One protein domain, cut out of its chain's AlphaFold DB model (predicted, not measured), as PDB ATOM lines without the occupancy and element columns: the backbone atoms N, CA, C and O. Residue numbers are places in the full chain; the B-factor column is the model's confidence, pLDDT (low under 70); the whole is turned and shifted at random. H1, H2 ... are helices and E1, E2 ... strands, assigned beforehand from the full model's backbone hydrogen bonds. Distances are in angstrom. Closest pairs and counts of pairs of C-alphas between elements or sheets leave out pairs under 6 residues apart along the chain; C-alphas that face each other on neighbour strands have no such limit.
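AT A GLANCE: This is residues 23 to 187 of the 341 residues of an uncharacterized protein of Treponema sp. OMZ 838 (UniProt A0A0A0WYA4). Two strongly twisted sheets of four strands each stand partly face to face as an incomplete sandwich, with E5 of one sheet close to E1, E2 and E3 of the other. The long helix H1 crosses one face of the sheet E5 to E8, away from the other sheet, while H2 packs on E1, H4 sits beside E2 and H3 adjoins H4. The printed part has 165 residues with four named helices, H1 to H4, then eight named strands, E1 to E8; the sheets' orders are E1 E2 E3 E4 and E5 E6 E7 E8, both antiparallel. The class is mixed, helices and strands, and the whole is compact, with a radius of gyration of the C-alphas of 16.2 A and spans of 53 by 37 by 27 A.

HOW THE PARTS SIT: Begin with E5, residues 139 to 144, E6, 151 to 159, E7, 164 to 174, and E8, 177 to 187: a meander, each strand the antiparallel neighbour of the one before. Look for N 141 and O 154 at 2.7 A, N 155 and O 169 at 2.8 A, and N 170 and O 182 at 2.9 A. H1, residues 23 to 42, is on one face of this sheet, two layers, at a height of 8.4 A; it lies over E7 and E8, and only just over E6 with 3 C-alphas, and runs across the strands, at 85 degrees to E7 on the local plane. Its closest C-alphas to E8 are those of Ile 30 and Ala 184, 5.3 A. The second meander is E1, residues 82 to 88, E2, 97 to 104, E3, 109 to 118, and E4, 123 to 131, with N 86 and O 99 at 2.9 A, N 100 and O 113 at 2.8 A, and N 114 and O 128 at 2.8 A. The two sheets form a sandwich, two sheets face to face, their facing parts 10.7 A centre to centre; the closest C-alphas of E3 and E5 are those of Pro 110 and Leu 139, 5.6 A. H2, residues 48 to 51, is on this second sheet, only just over E1 with 3 C-alphas, and its closest C-alphas to E1 are those of Tyr 48 and Cys 85, 5.0 A. H4, residues 75 to 81, stands at the sheet's level, with a height of 0.4 A. H3, residues 64 to 70, touches H4 only at the corner, the closest C-alphas being those of Gly 69 and Thr 78, 6.0 A. Every O i to N i+4 pair is within hydrogen-bond range in H1 and H4; H3 has 1 of 3, beside 2 of 4 O i to N i+3 pairs, and H2 is too short for an O i to N i+4 pair.

IN THESE COORDINATES: Find C-alpha 23 at (105.957, 444.010, -3.396), where H1 begins its 28.6 A. E7 spans 28.4 A, E3 28.7 A, and E8 28.0 A to C-alpha 187 at (98.918, 441.632, 12.217).

THE WHOLE: The C-alphas of Ser 23 and Asn 73 are the two farthest apart, 54.1 A. The printed part has no cut, and the link from H2 to H3, 12 residues, is long. Mean pLDDT of the printed part is 85.5; residue 23, residues 104 to 108 and residues 160 to 163 are under 70.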
ATOM      1  N   SER A  23     105.471 444.375  -4.733       62.28
ATOM      2  CA  SER A  23     105.957 444.010  -3.396       62.28
ATOM      3  C   SER A  23     106.886 445.076  -2.809       62.28
ATOM      4  O   SER A  23     106.749 445.438  -1.641       62.28
ATOM      5  N   ASN A  24     107.819 445.599  -3.608       71.81
ATOM      6  CA  ASN A  24     108.754 446.632  -3.160       71.81
ATOM      7  C   ASN A  24     108.049 447.972  -2.901       71.81
ATOM      8  O   ASN A  24     108.351 448.628  -1.907       71.81
ATOM      9  N   SER A  25     107.081 448.348  -3.746       70.06
ATOM     10  CA  SER A  25     106.252 449.545  -3.541       70.06
ATOM     11  C   SER A  25     105.481 449.467  -2.225       70.06
ATOM     12  O   SER A  25     105.565 450.376  -1.405       70.06
ATOM     13  N   ARG A  26     104.802 448.339  -1.971       74.62
ATOM     14  CA  ARG A  26     104.025 448.126  -0.743       74.62
ATOM     15  C   ARG A  26     104.895 448.167   0.511       74.62
ATOM     16  O   ARG A  26     104.511 448.778   1.501       74.62
ATOM     17  N   LYS A  27     106.084 447.557   0.469       78.06
ATOM     18  CA  LYS A  27     107.037 447.623   1.586       78.06
ATOM     19  C   LYS A  27     107.460 449.067   1.875       78.06
ATOM     20  O   LYS A  27     107.411 449.491   3.022       78.06
ATOM     21  N   SER A  28     107.789 449.835   0.834       78.44
ATOM     22  CA  SER A  28     108.153 451.249   0.979       78.44
ATOM     23  C   SER A  28     107.012 452.108   1.538       78.44
ATOM     24  O   SER A  28     107.275 453.061   2.269       78.44
ATOM     25  N   GLU A  29     105.757 451.809   1.195       84.25
ATOM     26  CA  GLU A  29     104.584 452.498   1.747       84.25
ATOM     27  C   GLU A  29     104.406 452.211   3.241       84.25
ATOM     28  O   GLU A  29     104.187 453.144   4.016       84.25
ATOM     29  N   ILE A  30     104.549 450.947   3.654       85.62
ATOM     30  CA  ILE A  30     104.484 450.550   5.066       85.62
ATOM     31  C   ILE A  30     105.606 451.225   5.854       85.62
ATOM     32  O   ILE A  30     105.325 451.853   6.870       85.62
ATOM     33  N   ASP A  31     106.848 451.165   5.367       86.75
ATOM     34  CA  ASP A  31     108.002 451.780   6.034       86.75
ATOM     35  C   ASP A  31     107.791 453.294   6.249       86.75
ATOM     36  O   ASP A  31     108.126 453.831   7.305       86.75
ATOM     37  N   ASN A  32     107.161 453.984   5.291       85.50
ATOM     38  CA  ASN A  32     106.810 455.402   5.415       85.50
ATOM     39  C   ASN A  32     105.725 455.655   6.482       85.50
ATOM     40  O   ASN A  32     105.843 456.567   7.299       85.50
ATOM     41  N   ILE A  33     104.676 454.832   6.535       91.06
ATOM     42  CA  ILE A  33     103.651 454.949   7.585       91.06
ATOM     43  C   ILE A  33     104.260 454.676   8.965       91.06
ATOM     44  O   ILE A  33     103.987 455.406   9.917       91.06
ATOM     45  N   LEU A  34     105.116 453.657   9.078       91.06
ATOM     46  CA  LEU A  34     105.794 453.314  10.328       91.06
ATOM     47  C   LEU A  34     106.781 454.394  10.769       91.06
ATOM     48  O   LEU A  34     106.917 454.631  11.969       91.06
ATOM     49  N   TYR A  35     107.412 455.096   9.826       89.25
ATOM     50  CA  TYR A  35     108.183 456.295  10.131       89.25
ATOM     51  C   TYR A  35     107.318 457.343  10.845       89.25
ATOM     52  O   TYR A  35     107.725 457.834  11.896       89.25
ATOM     53  N   TYR A  36     106.108 457.631  10.349       89.50
ATOM     54  CA  TYR A  36     105.191 458.561  11.018       89.50
ATOM     55  C   TYR A  36     104.693 458.044  12.368       89.50
ATOM     56  O   TYR A  36     104.669 458.813  13.326       89.50
ATOM     57  N   ALA A  37     104.375 456.752  12.479       88.94
ATOM     58  CA  ALA A  37     104.011 456.132  13.754       88.94
ATOM     59  C   ALA A  37     105.121 456.325  14.803       88.94
ATOM     60  O   ALA A  37     104.870 456.738  15.935       88.94
ATOM     61  N   ASN A  38     106.373 456.070  14.417       87.31
ATOM     62  CA  ASN A  38     107.529 456.262  15.283       87.31
ATOM     63  C   ASN A  38     107.796 457.746  15.575       87.31
ATOM     64  O   ASN A  38     108.186 458.096  16.686       87.31
ATOM     65  N   TRP A  39     107.574 458.624  14.596       85.00
ATOM     66  CA  TRP A  39     107.674 460.067  14.776       85.00
ATOM     67  C   TRP A  39     106.690 460.541  15.848       85.00
ATOM     68  O   TRP A  39     107.124 461.168  16.810       85.00
ATOM     69  N   ILE A  40     105.416 460.142  15.755       84.75
ATOM     70  CA  ILE A  40     104.367 460.481  16.725       84.75
ATOM     71  C   ILE A  40     104.723 460.016  18.135       84.75
ATOM     72  O   ILE A  40     104.576 460.783  19.080       84.75
ATOM     73  N   LYS A  41     105.218 458.783  18.284       81.31
ATOM     74  CA  LYS A  41     105.571 458.229  19.600       81.31
ATOM     75  C   LYS A  41     106.724 458.963  20.285       81.31
ATOM     76  O   LYS A  41     106.776 458.983  21.509       81.31
ATOM     77  N   ASN A  42     107.653 459.524  19.510       80.19
ATOM     78  CA  ASN A  42     108.901 460.085  20.036       80.19
ATOM     79  C   ASN A  42     108.980 461.616  19.983       80.19
ATOM     80  O   ASN A  42     109.934 462.179  20.514       80.19
ATOM     81  N   HIS A  43     108.037 462.294  19.326       76.81
ATOM     82  CA  HIS A  43     108.026 463.753  19.236       76.81
ATOM     83  C   HIS A  43     106.995 464.344  20.184       76.81
ATOM     84  O   HIS A  43     105.830 463.951  20.192       76.81
ATOM     85  N   GLU A  44     107.432 465.334  20.956       72.06
ATOM     86  CA  GLU A  44     106.539 466.128  21.785       72.06
ATOM     87  C   GLU A  44     105.704 467.041  20.881       72.06
ATOM     88  O   GLU A  44     106.226 467.915  20.183       72.06
ATOM     89  N   TYR A  45     104.396 466.805  20.853       74.75
ATOM     90  CA  TYR A  45     103.470 467.667  20.133       74.75
ATOM     91  C   TYR A  45     103.211 468.938  20.919       74.75
ATOM     92  O   TYR A  45     103.108 468.933  22.145       74.75
ATOM     93  N   THR A  46     102.992 470.033  20.197       86.06
ATOM     94  CA  THR A  46     102.408 471.210  20.820       86.06
ATOM     95  C   THR A  46     100.996 470.879  21.290       86.06
ATOM     96  O   THR A  46     100.190 470.325  20.542       86.06
ATOM     97  N   THR A  47     100.688 471.228  22.530       88.44
ATOM     98  CA  THR A  47      99.343 471.137  23.104       88.44
ATOM     99  C   THR A  47      98.620 472.474  22.996       88.44
ATOM    100  O   THR A  47      99.202 473.497  22.613       88.44
ATOM    101  N   TYR A  48      97.339 472.474  23.361       90.62
ATOM    102  CA  TYR A  48      96.504 473.668  23.405       90.62
ATOM    103  C   TYR A  48      97.107 474.806  24.247       90.62
ATOM    104  O   TYR A  48      96.923 475.972  23.905       90.62
ATOM    105  N   GLU A  49      97.897 474.502  25.281       90.56
ATOM    106  CA  GLU A  49      98.570 475.511  26.112       90.56
ATOM    107  C   GLU A  49      99.415 476.496  25.284       90.56
ATOM    108  O   GLU A  49      99.377 477.703  25.514       90.56
ATOM    109  N   ASN A  50     100.076 476.018  24.224       90.62
ATOM    110  CA  ASN A  50     100.868 476.864  23.321       90.62
ATOM    111  C   ASN A  50     100.015 477.782  22.423       90.62
ATOM    112  O   ASN A  50     100.525 478.718  21.803       90.62
ATOM    113  N   TYR A  51      98.718 477.498  22.312       92.69
ATOM    114  CA  TYR A  51      97.788 478.158  21.400       92.69
ATOM    115  C   TYR A  51      96.682 478.937  22.112       92.69
ATOM    116  O   TYR A  51      95.930 479.625  21.427       92.69
ATOM    117  N   GLU A  52      96.608 478.921  23.444       91.75
ATOM    118  CA  GLU A  52      95.577 479.606  24.240       91.75
ATOM    119  C   GLU A  52      95.444 481.099  23.882       91.75
ATOM    120  O   GLU A  52      94.349 481.618  23.659       91.75
ATOM    121  N   ASN A  53      96.572 481.791  23.698       90.69
ATOM    122  CA  ASN A  53      96.575 483.205  23.305       90.69
ATOM    123  C   ASN A  53      95.995 483.446  21.898       90.69
ATOM    124  O   ASN A  53      95.526 484.545  21.600       90.69
ATOM    125  N   LYS A  54      96.028 482.435  21.020       91.56
ATOM    126  CA  LYS A  54      95.485 482.497  19.653       91.56
ATOM    127  C   LYS A  54      94.035 482.011  19.602       91.56
ATOM    128  O   LYS A  54      93.219 482.642  18.932       91.56
ATOM    129  N   LEU A  55      93.722 480.914  20.285       91.38
ATOM    130  CA  LEU A  55      92.430 480.228  20.308       91.38
ATOM    131  C   LEU A  55      91.829 480.314  21.711       91.38
ATOM    132  O   LEU A  55      92.138 479.493  22.562       91.38
ATOM    133  N   ASN A  56      90.959 481.288  21.960       91.69
ATOM    134  CA  ASN A  56      90.251 481.443  23.229       91.69
ATOM    135  C   ASN A  56      88.840 481.985  23.001       91.69
ATOM    136  O   ASN A  56      88.452 482.320  21.879       91.69
ATOM    137  N   TYR A  57      88.086 482.119  24.093       90.00
ATOM    138  CA  TYR A  57      86.700 482.576  24.076       90.00
ATOM    139  C   TYR A  57      86.478 483.861  23.260       90.00
ATOM    140  O   TYR A  57      85.462 484.004  22.580       90.00
ATOM    141  N   THR A  58      87.433 484.796  23.298       90.50
ATOM    142  CA  THR A  58      87.307 486.086  22.610       90.50
ATOM    143  C   THR A  58      87.735 486.034  21.150       90.50
ATOM    144  O   THR A  58      87.260 486.847  20.355       90.50
ATOM    145  N   THR A  59      88.629 485.122  20.770       92.88
ATOM    146  CA  THR A  59      89.180 485.049  19.410       92.88
ATOM    147  C   THR A  59      88.420 484.082  18.515       92.88
ATOM    148  O   THR A  59      88.538 484.186  17.296       92.88
ATOM    149  N   ILE A  60      87.619 483.181  19.083       92.12
ATOM    150  CA  ILE A  60      86.816 482.211  18.340       92.12
ATOM    151  C   ILE A  60      85.409 482.779  18.076       92.12
ATOM    152  O   ILE A  60      84.775 483.374  18.945       92.12
ATOM    153  N   GLU A  61      84.892 482.577  16.867       92.25
ATOM    154  CA  GLU A  61      83.561 482.998  16.417       92.25
ATOM    155  C   GLU A  61      82.753 481.788  15.926       92.25
ATOM    156  O   GLU A  61      82.529 481.589  14.736       92.25
ATOM    157  N   VAL A  62      82.349 480.946  16.874       85.00
ATOM    158  CA  VAL A  62      81.536 479.737  16.646       85.00
ATOM    159  C   VAL A  62      80.261 479.776  17.494       85.00
ATOM    160  O   VAL A  62      79.998 480.785  18.152       85.00
ATOM    161  N   SER A  63      79.447 478.718  17.467       83.88
ATOM    162  CA  SER A  63      78.254 478.653  18.321       83.88
ATOM    163  C   SER A  63      78.625 478.642  19.812       83.88
ATOM    164  O   SER A  63      79.706 478.182  20.179       83.88
ATOM    165  N   ASP A  64      77.738 479.113  20.695       83.00
ATOM    166  CA  ASP A  64      78.027 479.163  22.140       83.00
ATOM    167  C   ASP A  64      78.380 477.784  22.710       83.00
ATOM    168  O   ASP A  64      79.308 477.666  23.505       83.00
ATOM    169  N   ARG A  65      77.720 476.726  22.218       82.12
ATOM    170  CA  ARG A  65      78.008 475.334  22.589       82.12
ATOM    171  C   ARG A  65      79.454 474.933  22.286       82.12
ATOM    172  O   ARG A  65      80.097 474.307  23.117       82.12
ATOM    173  N   GLU A  66      79.966 475.290  21.113       79.44
ATOM    174  CA  GLU A  66      81.344 474.985  20.710       79.44
ATOM    175  C   GLU A  66      82.364 475.897  21.419       79.44
ATOM    176  O   GLU A  66      83.513 475.508  21.621       79.44
ATOM    177  N   LYS A  67      81.953 477.101  21.845       84.62
ATOM    178  CA  LYS A  67      82.800 478.019  22.623       84.62
ATOM    179  C   LYS A  67      82.972 477.615  24.081       84.62
ATOM    180  O   LYS A  67      83.934 478.075  24.693       84.62
ATOM    181  N   CYS A  68      82.072 476.802  24.639       84.44
ATOM    182  CA  CYS A  68      82.079 476.461  26.064       84.44
ATOM    183  C   CYS A  68      83.431 475.910  26.537       84.44
ATOM    184  O   CYS A  68      83.910 476.338  27.581       84.44
ATOM    185  N   GLY A  69      84.100 475.067  25.741       83.31
ATOM    186  CA  GLY A  69      85.425 474.529  26.086       83.31
ATOM    187  C   GLY A  69      86.526 475.592  26.240       83.31
ATOM    188  O   GLY A  69      87.571 475.327  26.826       83.31
ATOM    189  N   PHE A  70      86.305 476.815  25.761       87.88
ATOM    190  CA  PHE A  70      87.264 477.918  25.848       87.88
ATOM    191  C   PHE A  70      86.932 478.922  26.959       87.88
ATOM    192  O   PHE A  70      87.606 479.948  27.074       87.88
ATOM    193  N   LEU A  71      85.892 478.663  27.762       88.19
ATOM    194  CA  LEU A  71      85.555 479.489  28.918       88.19
ATOM    195  C   LEU A  71      86.632 479.368  30.012       88.19
ATOM    196  O   LEU A  71      87.203 478.291  30.186       88.19
ATOM    197  N   PRO A  72      86.882 480.421  30.815       84.44
ATOM    198  CA  PRO A  72      87.908 480.392  31.863       84.44
ATOM    199  C   PRO A  72      87.771 479.247  32.879       84.44
ATOM    200  O   PRO A  72      88.775 478.769  33.394       84.44
ATOM    201  N   ASN A  73      86.548 478.797  33.169       86.56
ATOM    202  CA  ASN A  73      86.281 477.685  34.086       86.56
ATOM    203  C   ASN A  73      86.415 476.297  33.430       86.56
ATOM    204  O   ASN A  73      86.564 475.314  34.148       86.56
ATOM    205  N   GLU A  74      86.401 476.219  32.098       86.25
ATOM    206  CA  GLU A  74      86.552 474.976  31.323       86.25
ATOM    207  C   GLU A  74      87.967 474.826  30.737       86.25
ATOM    208  O   GLU A  74      88.381 473.738  30.341       86.25
ATOM    209  N   ILE A  75      88.758 475.905  30.713       85.94
ATOM    210  CA  ILE A  75      90.054 475.952  30.026       85.94
ATOM    211  C   ILE A  75      91.044 474.901  30.536       85.94
ATOM    212  O   ILE A  75      91.789 474.313  29.754       85.94
ATOM    213  N   SER A  76      91.037 474.621  31.842       87.00
ATOM    214  CA  SER A  76      91.874 473.579  32.440       87.00
ATOM    215  C   SER A  76      91.471 472.188  31.960       87.00
ATOM    216  O   SER A  76      92.340 471.350  31.734       87.00
ATOM    217  N   TYR A  77      90.172 471.943  31.762       85.19
ATOM    218  CA  TYR A  77      89.694 470.700  31.164       85.19
ATOM    219  C   TYR A  77      90.163 470.591  29.713       85.19
ATOM    220  O   TYR A  77      90.764 469.585  29.351       85.19
ATOM    221  N   THR A  78      90.004 471.650  28.918       85.56
ATOM    222  CA  THR A  78      90.467 471.689  27.521       85.56
ATOM    223  C   THR A  78      91.971 471.461  27.395       85.56
ATOM    224  O   THR A  78      92.394 470.708  26.522       85.56
ATOM    225  N   LYS A  79      92.785 472.036  28.291       87.25
ATOM    226  CA  LYS A  79      94.231 471.766  28.357       87.25
ATOM    227  C   LYS A  79      94.521 470.287  28.621       87.25
ATOM    228  O   LYS A  79      95.329 469.700  27.913       87.25
ATOM    229  N   ASN A  80      93.834 469.684  29.590       83.88
ATOM    230  CA  ASN A  80      94.052 468.289  29.984       83.88
ATOM    231  C   ASN A  80      93.513 467.269  28.968       83.88
ATOM    232  O   ASN A  80      94.067 466.180  28.838       83.88
ATOM    233  N   ALA A  81      92.415 467.589  28.283       82.31
ATOM    234  CA  ALA A  81      91.769 466.711  27.312       82.31
ATOM    235  C   ALA A  81      92.420 466.785  25.921       82.31
ATOM    236  O   ALA A  81      92.146 465.941  25.066       82.31
ATOM    237  N   ASN A  82      93.263 467.789  25.667       84.94
ATOM    238  CA  ASN A  82      93.903 467.986  24.378       84.94
ATOM    239  C   ASN A  82      95.141 467.102  24.217       84.94
ATOM    240  O   ASN A  82      96.133 467.263  24.922       84.94
ATOM    241  N   LEU A  83      95.097 466.213  23.227       78.88
ATOM    242  CA  LEU A  83      96.238 465.379  22.868       78.88
ATOM    243  C   LEU A  83      97.274 466.162  22.054       78.88
ATOM    244  O   LEU A  83      98.472 465.991  22.252       78.88
ATOM    245  N   TYR A  84      96.812 467.019  21.140       87.69
ATOM    246  CA  TYR A  84      97.666 467.948  20.401       87.69
ATOM    247  C   TYR A  84      96.871 469.146  19.859       87.69
ATOM    248  O   TYR A  84      95.672 469.058  19.578       87.69
ATOM    249  N   CYS A  85      97.565 470.256  19.630       92.00
ATOM    250  CA  CYS A  85      97.078 471.449  18.950       92.00
ATOM    251  C   CYS A  85      98.217 472.044  18.116       92.00
ATOM    252  O   CYS A  85      99.247 472.398  18.681       92.00
ATOM    253  N   THR A  86      98.080 472.151  16.793       92.25
ATOM    254  CA  THR A  86      99.177 472.599  15.913       92.25
ATOM    255  C   THR A  86      98.692 473.326  14.658       92.25
ATOM    256  O   THR A  86      97.570 473.099  14.201       92.25
ATOM    257  N   GLU A  87      99.530 474.194  14.084       93.44
ATOM    258  CA  GLU A  87      99.265 474.783  12.768       93.44
ATOM    259  C   GLU A  87      99.366 473.712  11.670       93.44
ATOM    260  O   GLU A  87     100.248 472.852  11.688       93.44
ATOM    261  N   ILE A  88      98.449 473.767  10.703       94.12
ATOM    262  CA  ILE A  88      98.410 472.837   9.568       94.12
ATOM    263  C   ILE A  88      98.318 473.594   8.242       94.12
ATOM    264  O   ILE A  88      97.885 474.746   8.198       94.12
ATOM    265  N   TYR A  89      98.678 472.924   7.147       93.62
ATOM    266  CA  TYR A  89      98.657 473.481   5.797       93.62
ATOM    267  C   TYR A  89      97.910 472.541   4.847       93.62
ATOM    268  O   TYR A  89      98.341 471.409   4.616       93.62
ATOM    269  N   LEU A  90      96.791 473.024   4.296       92.06
ATOM    270  CA  LEU A  90      95.944 472.300   3.345       92.06
ATOM    271  C   LEU A  90      95.961 472.996   1.980       92.06
ATOM    272  O   LEU A  90      95.826 474.215   1.904       92.06
ATOM    273  N   ASP A  91      96.075 472.230   0.893       84.56
ATOM    274  CA  ASP A  91      96.207 472.768  -0.473       84.56
ATOM    275  C   ASP A  91      95.021 473.646  -0.916       84.56
ATOM    276  O   ASP A  91      95.174 474.563  -1.722       84.56
ATOM    277  N   ASP A  92      93.818 473.336  -0.437       88.12
ATOM    278  CA  ASP A  92      92.569 474.009  -0.797       88.12
ATOM    279  C   ASP A  92      92.255 475.228   0.083       88.12
ATOM    280  O   ASP A  92      91.281 475.937  -0.181       88.12
ATOM    281  N   VAL A  93      93.080 475.514   1.100       90.56
ATOM    282  CA  VAL A  93      92.843 476.603   2.052       90.56
ATOM    283  C   VAL A  93      94.084 477.477   2.198       90.56
ATOM    284  O   VAL A  93      95.107 477.063   2.725       90.56
ATOM    285  N   LYS A  94      93.969 478.736   1.761       89.56
ATOM    286  CA  LYS A  94      95.059 479.724   1.859       89.56
ATOM    287  C   LYS A  94      95.196 480.363   3.240       89.56
ATOM    288  O   LYS A  94      96.241 480.927   3.546       89.56
ATOM    289  N   ASP A  95      94.128 480.341   4.030       93.44
ATOM    290  CA  ASP A  95      94.126 480.942   5.361       93.44
ATOM    291  C   ASP A  95      94.894 480.077   6.359       93.44
ATOM    292  O   ASP A  95      95.066 478.874   6.167       93.44
ATOM    293  N   ARG A  96      95.318 480.694   7.465       95.69
ATOM    294  CA  ARG A  96      95.957 479.973   8.567       95.69
ATOM    295  C   ARG A  96      94.974 478.991   9.188       95.69
ATOM    296  O   ARG A  96      93.817 479.339   9.444       95.69
ATOM    297  N   LEU A  97      95.466 477.793   9.471       96.38
ATOM    298  CA  LEU A  97      94.694 476.714  10.064       96.38
ATOM    299  C   LEU A  97      95.373 476.203  11.329       96.38
ATOM    300  O   LEU A  97      96.598 476.118  11.383       96.38
ATOM    301  N   ILE A  98      94.567 475.831  12.320       95.62
ATOM    302  CA  ILE A  98      95.015 475.108  13.513       95.62
ATOM    303  C   ILE A  98      94.159 473.855  13.654       95.62
ATOM    304  O   ILE A  98      92.935 473.947  13.663       95.62
ATOM    305  N   ALA A  99      94.793 472.693  13.772       94.69
ATOM    306  CA  ALA A  99      94.129 471.448  14.123       94.69
ATOM    307  C   ALA A  99      94.301 471.172  15.615       94.69
ATOM    308  O   ALA A  99      95.407 471.282  16.141       94.69
ATOM    309  N   MET A 100      93.219 470.771  16.268       92.88
ATOM    310  CA  MET A 100      93.170 470.443  17.684       92.88
ATOM    311  C   MET A 100      92.464 469.098  17.863       92.88
ATOM    312  O   MET A 100      91.334 468.942  17.402       92.88
ATOM    313  N   MET A 101      93.120 468.147  18.526       90.44
ATOM    314  CA  MET A 101      92.543 466.843  18.864       90.44
ATOM    315  C   MET A 101      92.301 466.713  20.353       90.44
ATOM    316  O   MET A 101      93.206 466.929  21.159       90.44
ATOM    317  N   GLN A 102      91.093 466.313  20.712       85.25
ATOM    318  CA  GLN A 102      90.666 466.114  22.090       85.25
ATOM    319  C   GLN A 102      90.274 464.656  22.314       85.25
ATOM    320  O   GLN A 102      89.724 464.013  21.423       85.25
ATOM    321  N   ILE A 103      90.538 464.140  23.512       76.56
ATOM    322  CA  ILE A 103      90.036 462.846  23.976       76.56
ATOM    323  C   ILE A 103      89.060 463.128  25.121       76.56
ATOM    324  O   ILE A 103      89.489 463.433  26.233       76.56
ATOM    325  N   GLU A 104      87.754 463.017  24.875       65.81
ATOM    326  CA  GLU A 104      86.734 463.310  25.892       65.81
ATOM    327  C   GLU A 104      86.010 462.056  26.409       65.81
ATOM    328  O   GLU A 104      85.760 461.099  25.674       65.81
ATOM    329  N   GLY A 105      85.614 462.112  27.688       49.03
ATOM    330  CA  GLY A 105      84.491 461.353  28.251       49.03
ATOM    331  C   GLY A 105      84.619 459.829  28.367       49.03
ATOM    332  O   GLY A 105      85.582 459.192  27.939       49.03
ATOM    333  N   SER A 106      83.619 459.236  29.027       39.34
ATOM    334  CA  SER A 106      83.451 457.788  29.214       39.34
ATOM    335  C   SER A 106      83.591 457.073  27.864       39.34
ATOM    336  O   SER A 106      82.695 457.203  27.044       39.34
ATOM    337  N   GLY A 107      84.724 456.365  27.683       53.53
ATOM    338  CA  GLY A 107      85.194 455.563  26.524       53.53
ATOM    339  C   GLY A 107      85.753 456.310  25.316       53.53
ATOM    340  O   GLY A 107      85.935 455.708  24.262       53.53
ATOM    341  N   ARG A 108      86.172 457.563  25.531       62.38
ATOM    342  CA  ARG A 108      87.360 458.158  24.896       62.38
ATOM    343  C   ARG A 108      87.376 458.088  23.368       62.38
ATOM    344  O   ARG A 108      88.363 457.646  22.778       62.38
ATOM    345  N   PHE A 109      86.302 458.548  22.734       70.88
ATOM    346  CA  PHE A 109      86.353 458.829  21.304       70.88
ATOM    347  C   PHE A 109      87.117 460.133  21.049       70.88
ATOM    348  O   PHE A 109      86.925 461.110  21.779       70.88
ATOM    349  N   PRO A 110      87.995 460.154  20.037       80.38
ATOM    350  CA  PRO A 110      88.710 461.357  19.650       80.38
ATOM    351  C   PRO A 110      87.781 462.347  18.939       80.38
ATOM    352  O   PRO A 110      86.933 461.950  18.137       80.38
ATOM    353  N   TYR A 111      87.986 463.636  19.195       86.88
ATOM    354  CA  TYR A 111      87.356 464.736  18.470       86.88
ATOM    355  C   TYR A 111      88.419 465.578  17.787       86.88
ATOM    356  O   TYR A 111      89.328 466.091  18.442       86.88
ATOM    357  N   LEU A 112      88.276 465.773  16.479       91.69
ATOM    358  CA  LEU A 112      89.173 466.612  15.693       91.69
ATOM    359  C   LEU A 112      88.474 467.906  15.298       91.69
ATOM    360  O   LEU A 112      87.541 467.890  14.501       91.69
ATOM    361  N   THR A 113      88.993 469.037  15.758       93.00
ATOM    362  CA  THR A 113      88.552 470.354  15.293       93.00
ATOM    363  C   THR A 113      89.644 471.011  14.462       93.00
ATOM    364  O   THR A 113      90.784 471.133  14.906       93.00
ATOM    365  N   ILE A 114      89.304 471.468  13.257       95.25
ATOM    366  CA  ILE A 114      90.169 472.323  12.440       95.25
ATOM    367  C   ILE A 114      89.588 473.733  12.453       95.25
ATOM    368  O   ILE A 114      88.508 473.979  11.909       95.25
ATOM    369  N   PHE A 115      90.329 474.665  13.039       95.94
ATOM    370  CA  PHE A 115      90.031 476.088  13.029       95.94
ATOM    371  C   PHE A 115      90.658 476.756  11.813       95.94
ATOM    372  O   PHE A 115      91.802 476.475  11.464       95.94
ATOM    373  N   ARG A 116      89.928 477.691  11.207       96.44
ATOM    374  CA  ARG A 116      90.401 478.571  10.137       96.44
ATOM    375  C   ARG A 116      90.350 480.013  10.596       96.44
ATOM    376  O   ARG A 116      89.342 480.454  11.141       96.44
ATOM    377  N   PHE A 117      91.427 480.745  10.352       96.88
ATOM    378  CA  PHE A 117      91.481 482.164  10.651       96.88
ATOM    379  C   PHE A 117      90.771 482.970   9.558       96.88
ATOM    380  O   PHE A 117      91.199 482.975   8.404       96.88
ATOM    381  N   ASP A 118      89.701 483.670   9.922       94.31
ATOM    382  CA  ASP A 118      89.066 484.676   9.078       94.31
ATOM    383  C   ASP A 118      89.817 486.003   9.236       94.31
ATOM    384  O   ASP A 118      89.676 486.718  10.233       94.31
ATOM    385  N   SER A 119      90.617 486.347   8.226       91.00
ATOM    386  CA  SER A 119      91.408 487.580   8.209       91.00
ATOM    387  C   SER A 119      90.563 488.857   8.163       91.00
ATOM    388  O   SER A 119      91.032 489.901   8.615       91.00
ATOM    389  N   LYS A 120      89.319 488.809   7.669       92.00
ATOM    390  CA  LYS A 120      88.436 489.987   7.643       92.00
ATOM    391  C   LYS A 120      87.893 490.288   9.028       92.00
ATOM    392  O   LYS A 120      87.830 491.447   9.423       92.00
ATOM    393  N   LYS A 121      87.505 489.243   9.758       91.00
ATOM    394  CA  LYS A 121      86.945 489.374  11.107       91.00
ATOM    395  C   LYS A 121      88.004 489.388  12.204       91.00
ATOM    396  O   LYS A 121      87.705 489.794  13.322       91.00
ATOM    397  N   GLN A 122      89.229 488.959  11.887       93.38
ATOM    398  CA  GLN A 122      90.297 488.708  12.859       93.38
ATOM    399  C   GLN A 122      89.852 487.696  13.933       93.38
ATOM    400  O   GLN A 122      90.134 487.860  15.121       93.38
ATOM    401  N   LYS A 123      89.120 486.657  13.509       95.31
ATOM    402  CA  LYS A 123      88.560 485.606  14.373       95.31
ATOM    403  C   LYS A 123      88.831 484.216  13.809       95.31
ATOM    404  O   LYS A 123      89.017 484.049  12.607       95.31
ATOM    405  N   TRP A 124      88.821 483.212  14.677       96.00
ATOM    406  CA  TRP A 124      88.892 481.802  14.308       96.00
ATOM    407  C   TRP A 124      87.492 481.203  14.200       96.00
ATOM    408  O   TRP A 124      86.684 481.333  15.115       96.00
ATOM    409  N   ILE A 125      87.219 480.513  13.100       95.00
ATOM    410  CA  ILE A 125      85.967 479.789  12.857       95.00
ATOM    411  C   ILE A 125      86.246 478.292  12.726       95.00
ATOM    412  O   ILE A 125      87.353 477.897  12.356       95.00
ATOM    413  N   ILE A 126      85.248 477.443  12.976       94.25
ATOM    414  CA  ILE A 126      85.368 476.003  12.719       94.25
ATOM    415  C   ILE A 126      85.263 475.749  11.214       94.25
ATOM    416  O   ILE A 126      84.250 476.024  10.570       94.25
ATOM    417  N   TYR A 127      86.338 475.218  10.639       94.81
ATOM    418  CA  TYR A 127      86.370 474.754   9.256       94.81
ATOM    419  C   TYR A 127      85.852 473.321   9.139       94.81
ATOM    420  O   TYR A 127      85.084 473.014   8.218       94.81
ATOM    421  N   TYR A 128      86.253 472.469  10.081       93.62
ATOM    422  CA  TYR A 128      85.862 471.069  10.175       93.62
ATOM    423  C   TYR A 128      85.778 470.640  11.639       93.62
ATOM    424  O   TYR A 128      86.605 471.055  12.450       93.62
ATOM    425  N   TYR A 129      84.802 469.788  11.936       91.38
ATOM    426  CA  TYR A 129      84.639 469.113  13.214       91.38
ATOM    427  C   TYR A 129      84.372 467.632  12.940       91.38
ATOM    428  O   TYR A 129      83.469 467.295  12.172       91.38
ATOM    429  N   GLY A 130      85.193 466.768  13.525       88.19
ATOM    430  CA  GLY A 130      85.055 465.322  13.501       88.19
ATOM    431  C   GLY A 130      84.721 464.810  14.895       88.19
ATOM    432  O   GLY A 130      85.352 465.218  15.869       88.19
ATOM    433  N   ASP A 131      83.753 463.904  14.952       83.50
ATOM    434  CA  ASP A 131      83.326 463.196  16.156       83.50
ATOM    435  C   ASP A 131      83.583 461.697  15.973       83.50
ATOM    436  O   ASP A 131      82.978 461.054  15.104       83.50
ATOM    437  N   GLY A 132      84.492 461.143  16.773       76.56
ATOM    438  CA  GLY A 132      84.837 459.729  16.713       76.56
ATOM    439  C   GLY A 132      83.733 458.792  17.191       76.56
ATOM    440  O   GLY A 132      83.673 457.661  16.719       76.56
ATOM    441  N   SER A 133      82.805 459.252  18.036       72.12
ATOM    442  CA  SER A 133      81.650 458.448  18.461       72.12
ATOM    443  C   SER A 133      80.655 458.232  17.319       72.12
ATOM    444  O   SER A 133      80.019 457.184  17.219       72.12
ATOM    445  N   ALA A 134      80.579 459.199  16.404       74.56
ATOM    446  CA  ALA A 134      79.793 459.121  15.181       74.56
ATOM    447  C   ALA A 134      80.558 458.467  14.011       74.56
ATOM    448  O   ALA A 134      80.039 458.420  12.897       74.56
ATOM    449  N   GLY A 135      81.794 457.995  14.234       73.12
ATOM    450  CA  GLY A 135      82.649 457.407  13.196       73.12
ATOM    451  C   GLY A 135      83.198 458.416  12.179       73.12
ATOM    452  O   GLY A 135      83.666 458.023  11.113       73.12
ATOM    453  N   ASN A 136      83.147 459.717  12.486       77.31
ATOM    454  CA  ASN A 136      83.558 460.788  11.571       77.31
ATOM    455  C   ASN A 136      85.055 461.139  11.678       77.31
ATOM    456  O   ASN A 136      85.578 461.867  10.828       77.31
ATOM    457  N   CYS A 137      85.753 460.657  12.711       75.75
ATOM    458  CA  CYS A 137      87.215 460.691  12.800       75.75
ATOM    459  C   CYS A 137      87.771 459.608  13.739       75.75
ATOM    460  O   CYS A 137      87.195 459.342  14.790       75.75
ATOM    461  N   GLY A 138      88.917 459.018  13.393       79.00
ATOM    462  CA  GLY A 138      89.715 458.211  14.314       79.00
ATOM    463  C   GLY A 138      90.661 459.050  15.180       79.00
ATOM    464  O   GLY A 138      90.537 460.274  15.292       79.00
ATOM    465  N   LEU A 139      91.652 458.388  15.780       84.50
ATOM    466  CA  LEU A 139      92.745 459.055  16.483       84.50
ATOM    467  C   LEU A 139      93.762 459.546  15.445       84.50
ATOM    468  O   LEU A 139      94.647 458.808  15.020       84.50
ATOM    469  N   VAL A 140      93.566 460.780  14.986       89.06
ATOM    470  CA  VAL A 140      94.275 461.368  13.846       89.06
ATOM    471  C   VAL A 140      95.296 462.413  14.293       89.06
ATOM    472  O   VAL A 140      94.932 463.339  14.993       89.06
ATOM    473  N   TYR A 141      96.531 462.344  13.806       89.81
ATOM    474  CA  TYR A 141      97.638 463.254  14.088       89.81
ATOM    475  C   TYR A 141      98.115 463.938  12.796       89.81
ATOM    476  O   TYR A 141      98.479 463.254  11.839       89.81
ATOM    477  N   PRO A 142      98.148 465.276  12.728       90.94
ATOM    478  CA  PRO A 142      98.745 466.007  11.630       90.94
ATOM    479  C   PRO A 142     100.245 465.734  11.595       90.94
ATOM    480  O   PRO A 142     100.953 465.955  12.576       90.94
ATOM    481  N   VAL A 143     100.730 465.289  10.446       90.06
ATOM    482  CA  VAL A 143     102.143 465.031  10.187       90.06
ATOM    483  C   VAL A 143     102.566 465.800   8.942       90.06
ATOM    484  O   VAL A 143     101.807 465.932   7.981       90.06
ATOM    485  N   GLN A 144     103.781 466.339   8.945       85.38
ATOM    486  CA  GLN A 144     104.286 467.058   7.780       85.38
ATOM    487  C   GLN A 144     104.839 466.076   6.750       85.38
ATOM    488  O   GLN A 144     105.594 465.156   7.065       85.38
ATOM    489  N   ASN A 145     104.479 466.281   5.489       80.00
ATOM    490  CA  ASN A 145     105.106 465.599   4.374       80.00
ATOM    491  C   ASN A 145     106.474 466.253   4.111       80.00
ATOM    492  O   ASN A 145     106.505 467.404   3.672       80.00
ATOM    493  N   PRO A 146     107.601 465.554   4.331       71.25
ATOM    494  CA  PRO A 146     108.930 466.163   4.253       71.25
ATOM    495  C   PRO A 146     109.323 466.580   2.829       71.25
ATOM    496  O   PRO A 146     110.218 467.398   2.657       71.25
ATOM    497  N   ILE A 147     108.658 466.035   1.805       73.31
ATOM    498  CA  ILE A 147     108.949 466.320   0.394       73.31
ATOM    499  C   ILE A 147     108.168 467.546  -0.080       73.31
ATOM    500  O   ILE A 147     108.690 468.383  -0.809       73.31
ATOM    501  N   THR A 148     106.896 467.641   0.305       78.88
ATOM    502  CA  THR A 148     105.982 468.671  -0.214       78.88
ATOM    503  C   THR A 148     105.728 469.814   0.765       78.88
ATOM    504  O   THR A 148     105.168 470.827   0.358       78.88
ATOM    505  N   GLY A 149     106.098 469.658   2.041       78.12
ATOM    506  CA  GLY A 149     105.782 470.602   3.119       78.12
ATOM    507  C   GLY A 149     104.295 470.656   3.491       78.12
ATOM    508  O   GLY A 149     103.875 471.562   4.204       78.12
ATOM    509  N   LYS A 150     103.486 469.726   2.970       85.25
ATOM    510  CA  LYS A 150     102.033 469.672   3.173       85.25
ATOM    511  C   LYS A 150     101.679 468.886   4.422       85.25
ATOM    512  O   LYS A 150     102.349 467.904   4.740       85.25
ATOM    513  N   THR A 151     100.558 469.226   5.050       92.50
ATOM    514  CA  THR A 151     100.029 468.412   6.143       92.50
ATOM    515  C   THR A 151      99.297 467.187   5.598       92.50
ATOM    516  O   THR A 151      98.308 467.297   4.873       92.50
ATOM    517  N   LEU A 152      99.789 466.012   5.978       92.69
ATOM    518  CA  LEU A 152      99.051 464.756   5.953       92.69
ATOM    519  C   LEU A 152      98.540 464.455   7.362       92.69
ATOM    520  O   LEU A 152      98.875 465.138   8.328       92.69
ATOM    521  N   PHE A 153      97.715 463.431   7.478       92.88
ATOM    522  CA  PHE A 153      97.078 463.053   8.725       92.88
ATOM    523  C   PHE A 153      97.300 461.566   8.960       92.88
ATOM    524  O   PHE A 153      96.787 460.733   8.223       92.88
ATOM    525  N   PHE A 154      98.102 461.236   9.959       92.88
ATOM    526  CA  PHE A 154      98.302 459.865  10.394       92.88
ATOM    527  C   PHE A 154      97.154 459.451  11.310       92.88
ATOM    528  O   PHE A 154      96.866 460.146  12.272       92.88
ATOM    529  N   GLU A 155      96.511 458.328  11.051       91.62
ATOM    530  CA  GLU A 155      95.415 457.810  11.863       91.62
ATOM    531  C   GLU A 155      95.798 456.465  12.476       91.62
ATOM    532  O   GLU A 155      96.226 455.552  11.767       91.62
ATOM    533  N   GLU A 156      95.576 456.327  13.783       88.25
ATOM    534  CA  GLU A 156      95.511 455.024  14.440       88.25
ATOM    535  C   GLU A 156      94.079 454.488  14.364       88.25
ATOM    536  O   GLU A 156      93.201 454.887  15.134       88.25
ATOM    537  N   GLU A 157      93.838 453.576  13.424       86.19
ATOM    538  CA  GLU A 157      92.564 452.876  13.294       86.19
ATOM    539  C   GLU A 157      92.512 451.757  14.332       86.19
ATOM    540  O   GLU A 157      93.356 450.855  14.341       86.19
ATOM    541  N   ARG A 158      91.516 451.810  15.218       79.38
ATOM    542  CA  ARG A 158      91.333 450.838  16.297       79.38
ATOM    543  C   ARG A 158      89.931 450.240  16.269       79.38
ATOM    544  O   ARG A 158      88.987 450.879  15.819       79.38
ATOM    545  N   ASN A 159      89.798 449.021  16.776       73.00
ATOM    546  CA  ASN A 159      88.521 448.356  17.023       73.00
ATOM    547  C   ASN A 159      88.395 447.936  18.500       73.00
ATOM    548  O   ASN A 159      89.325 448.123  19.289       73.00
ATOM    549  N   PHE A 160      87.215 447.409  18.860       62.12
ATOM    550  CA  PHE A 160      86.864 446.852  20.178       62.12
ATOM    551  C   PHE A 160      87.227 447.763  21.364       62.12
ATOM    552  O   PHE A 160      88.320 447.673  21.923       62.12
ATOM    553  N   ASP A 161      86.304 448.649  21.766       59.81
ATOM    554  CA  ASP A 161      86.506 449.608  22.877       59.81
ATOM    555  C   ASP A 161      87.764 450.495  22.687       59.81
ATOM    556  O   ASP A 161      88.363 450.951  23.658       59.81
ATOM    557  N   ASN A 162      88.186 450.717  21.429       62.38
ATOM    558  CA  ASN A 162      89.392 451.460  21.023       62.38
ATOM    559  C   ASN A 162      90.727 450.882  21.539       62.38
ATOM    560  O   ASN A 162      91.709 451.619  21.695       62.38
ATOM    561  N   ARG A 163      90.796 449.567  21.791       69.62
ATOM    562  CA  ARG A 163      91.981 448.929  22.402       69.62
ATOM    563  C   ARG A 163      92.842 448.140  21.439       69.62
ATOM    564  O   ARG A 163      94.039 447.997  21.666       69.62
ATOM    565  N   ARG A 164      92.261 447.606  20.371       75.94
ATOM    566  CA  ARG A 164      93.004 446.788  19.417       75.94
ATOM    567  C   ARG A 164      93.341 447.609  18.184       75.94
ATOM    568  O   ARG A 164      92.467 448.228  17.586       75.94
ATOM    569  N   LEU A 165      94.621 447.635  17.826       82.62
ATOM    570  CA  LEU A 165      95.091 448.316  16.631       82.62
ATOM    571  C   LEU A 165      94.690 447.492  15.406       82.62
ATOM    572  O   LEU A 165      94.995 446.306  15.312       82.62
ATOM    573  N   VAL A 166      94.008 448.127  14.461       86.06
ATOM    574  CA  VAL A 166      93.613 447.520  13.184       86.06
ATOM    575  C   VAL A 166      94.604 447.908  12.104       86.06
ATOM    576  O   VAL A 166      95.064 447.064  11.333       86.06
ATOM    577  N   ALA A 167      94.932 449.194  12.035       90.81
ATOM    578  CA  ALA A 167      95.830 449.721  11.031       90.81
ATOM    579  C   ALA A 167      96.386 451.083  11.435       90.81
ATOM    580  O   ALA A 167      95.791 451.819  12.220       90.81
ATOM    581  N   TYR A 168      97.497 451.439  10.804       93.31
ATOM    582  CA  TYR A 168      97.887 452.827  10.644       93.31
ATOM    583  C   TYR A 168      97.505 453.289   9.245       93.31
ATOM    584  O   TYR A 168      97.833 452.625   8.256       93.31
ATOM    585  N   ASN A 169      96.825 454.425   9.151       93.12
ATOM    586  CA  ASN A 169      96.487 455.038   7.874       93.12
ATOM    587  C   ASN A 169      97.214 456.368   7.725       93.12
ATOM    588  O   ASN A 169      97.358 457.122   8.681       93.12
ATOM    589  N   LEU A 170      97.618 456.683   6.501       93.12
ATOM    590  CA  LEU A 170      97.997 458.035   6.127       93.12
ATOM    591  C   LEU A 170      96.881 458.610   5.265       93.12
ATOM    592  O   LEU A 170      96.494 458.032   4.248       93.12
ATOM    593  N   LEU A 171      96.338 459.736   5.700       93.06
ATOM    594  CA  LEU A 171      95.188 460.385   5.103       93.06
ATOM    595  C   LEU A 171      95.592 461.753   4.554       93.06
ATOM    596  O   LEU A 171      96.388 462.482   5.151       93.06
ATOM    597  N   SER A 172      94.994 462.132   3.433       92.25
ATOM    598  CA  SER A 172      94.915 463.521   3.004       92.25
ATOM    599  C   SER A 172      93.526 464.075   3.306       92.25
ATOM    600  O   SER A 172      92.535 463.340   3.384       92.25
ATOM    601  N   PHE A 173      93.456 465.390   3.495       91.50
ATOM    602  CA  PHE A 173      92.211 466.090   3.766       91.50
ATOM    603  C   PHE A 173      92.057 467.245   2.786       91.50
ATOM    604  O   PHE A 173      92.880 468.158   2.759       91.50
ATOM    605  N   LYS A 174      91.015 467.191   1.951       90.50
ATOM    606  CA  LYS A 174      90.750 468.197   0.917       90.50
ATOM    607  C   LYS A 174      89.255 468.386   0.738       90.50
ATOM    608  O   LYS A 174      88.510 467.410   0.695       90.50
ATOM    609  N   ASN A 175      88.802 469.630   0.595       88.50
ATOM    610  CA  ASN A 175      87.389 469.985   0.451       88.50
ATOM    611  C   ASN A 175      86.516 469.358   1.551       88.50
ATOM    612  O   ASN A 175      85.425 468.853   1.282       88.50
ATOM    613  N   LYS A 176      87.029 469.351   2.788       88.94
ATOM    614  CA  LYS A 176      86.408 468.729   3.967       88.94
ATOM    615  C   LYS A 176      86.152 467.218   3.859       88.94
ATOM    616  O   LYS A 176      85.256 466.698   4.517       88.94
ATOM    617  N   LYS A 177      86.906 466.514   3.012       89.88
ATOM    618  CA  LYS A 177      86.802 465.064   2.827       89.88
ATOM    619  C   LYS A 177      88.146 464.396   3.069       89.88
ATOM    620  O   LYS A 177      89.176 464.872   2.589       89.88
ATOM    621  N   TRP A 178      88.094 463.271   3.771       90.62
ATOM    622  CA  TRP A 178      89.225 462.377   3.963       90.62
ATOM    623  C   TRP A 178      89.458 461.529   2.722       90.62
ATOM    624  O   TRP A 178      88.515 461.016   2.113       90.62
ATOM    625  N   LYS A 179      90.725 461.339   2.376       91.62
ATOM    626  CA  LYS A 179      91.162 460.344   1.407       91.62
ATOM    627  C   LYS A 179      92.299 459.542   2.019       91.62
ATOM    628  O   LYS A 179      93.301 460.102   2.444       91.62
ATOM    629  N   LYS A 180      92.128 458.224   2.051       91.50
ATOM    630  CA  LYS A 180      93.155 457.276   2.478       91.50
ATOM    631  C   LYS A 180      94.208 457.182   1.375       91.50
ATOM    632  O   LYS A 180      93.887 456.789   0.256       91.50
ATOM    633  N   GLU A 181      95.421 457.630   1.677       90.75
ATOM    634  CA  GLU A 181      96.556 457.615   0.750       90.75
ATOM    635  C   GLU A 181      97.305 456.289   0.840       90.75
ATOM    636  O   GLU A 181      97.638 455.700  -0.184       90.75
ATOM    637  N   SER A 182      97.523 455.794   2.058       90.62
ATOM    638  CA  SER A 182      98.165 454.505   2.300       90.62
ATOM    639  C   SER A 182      97.720 453.904   3.635       90.62
ATOM    640  O   SER A 182      97.203 454.601   4.516       90.62
ATOM    641  N   THR A 183      97.898 452.589   3.773       92.75
ATOM    642  CA  THR A 183      97.518 451.826   4.966       92.75
ATOM    643  C   THR A 183      98.551 450.753   5.261       92.75
ATOM    644  O   THR A 183      98.919 449.993   4.371       92.75
ATOM    645  N   ALA A 184      98.942 450.647   6.527       94.06
ATOM    646  CA  ALA A 184      99.697 449.533   7.075       94.06
ATOM    647  C   ALA A 184      98.777 448.776   8.038       94.06
ATOM    648  O   ALA A 184      98.420 449.301   9.095       94.06
ATOM    649  N   ARG A 185      98.342 447.565   7.671       91.88
ATOM    650  CA  ARG A 185      97.415 446.790   8.511       91.88
ATOM    651  C   ARG A 185      98.177 446.025   9.577       91.88
ATOM    652  O   ARG A 185      99.134 445.326   9.254       91.88
ATOM    653  N   ALA A 186      97.717 446.125  10.818       90.06
ATOM    654  CA  ALA A 186      98.288 445.400  11.939       90.06
ATOM    655  C   ALA A 186      97.982 443.899  11.823       90.06
ATOM    656  O   ALA A 186      96.876 443.484  11.471       90.06
ATOM    657  N   CYS A 187      98.982 443.082  12.125       89.44
ATOM    658  CA  CYS A 187      98.918 441.632  12.217       89.44
ATOM    659  C   CYS A 187      99.549 441.221  13.543       89.44
ATOM    660  O   CYS A 187     100.688 441.580  13.818       89.44
TER     661      CYS A 187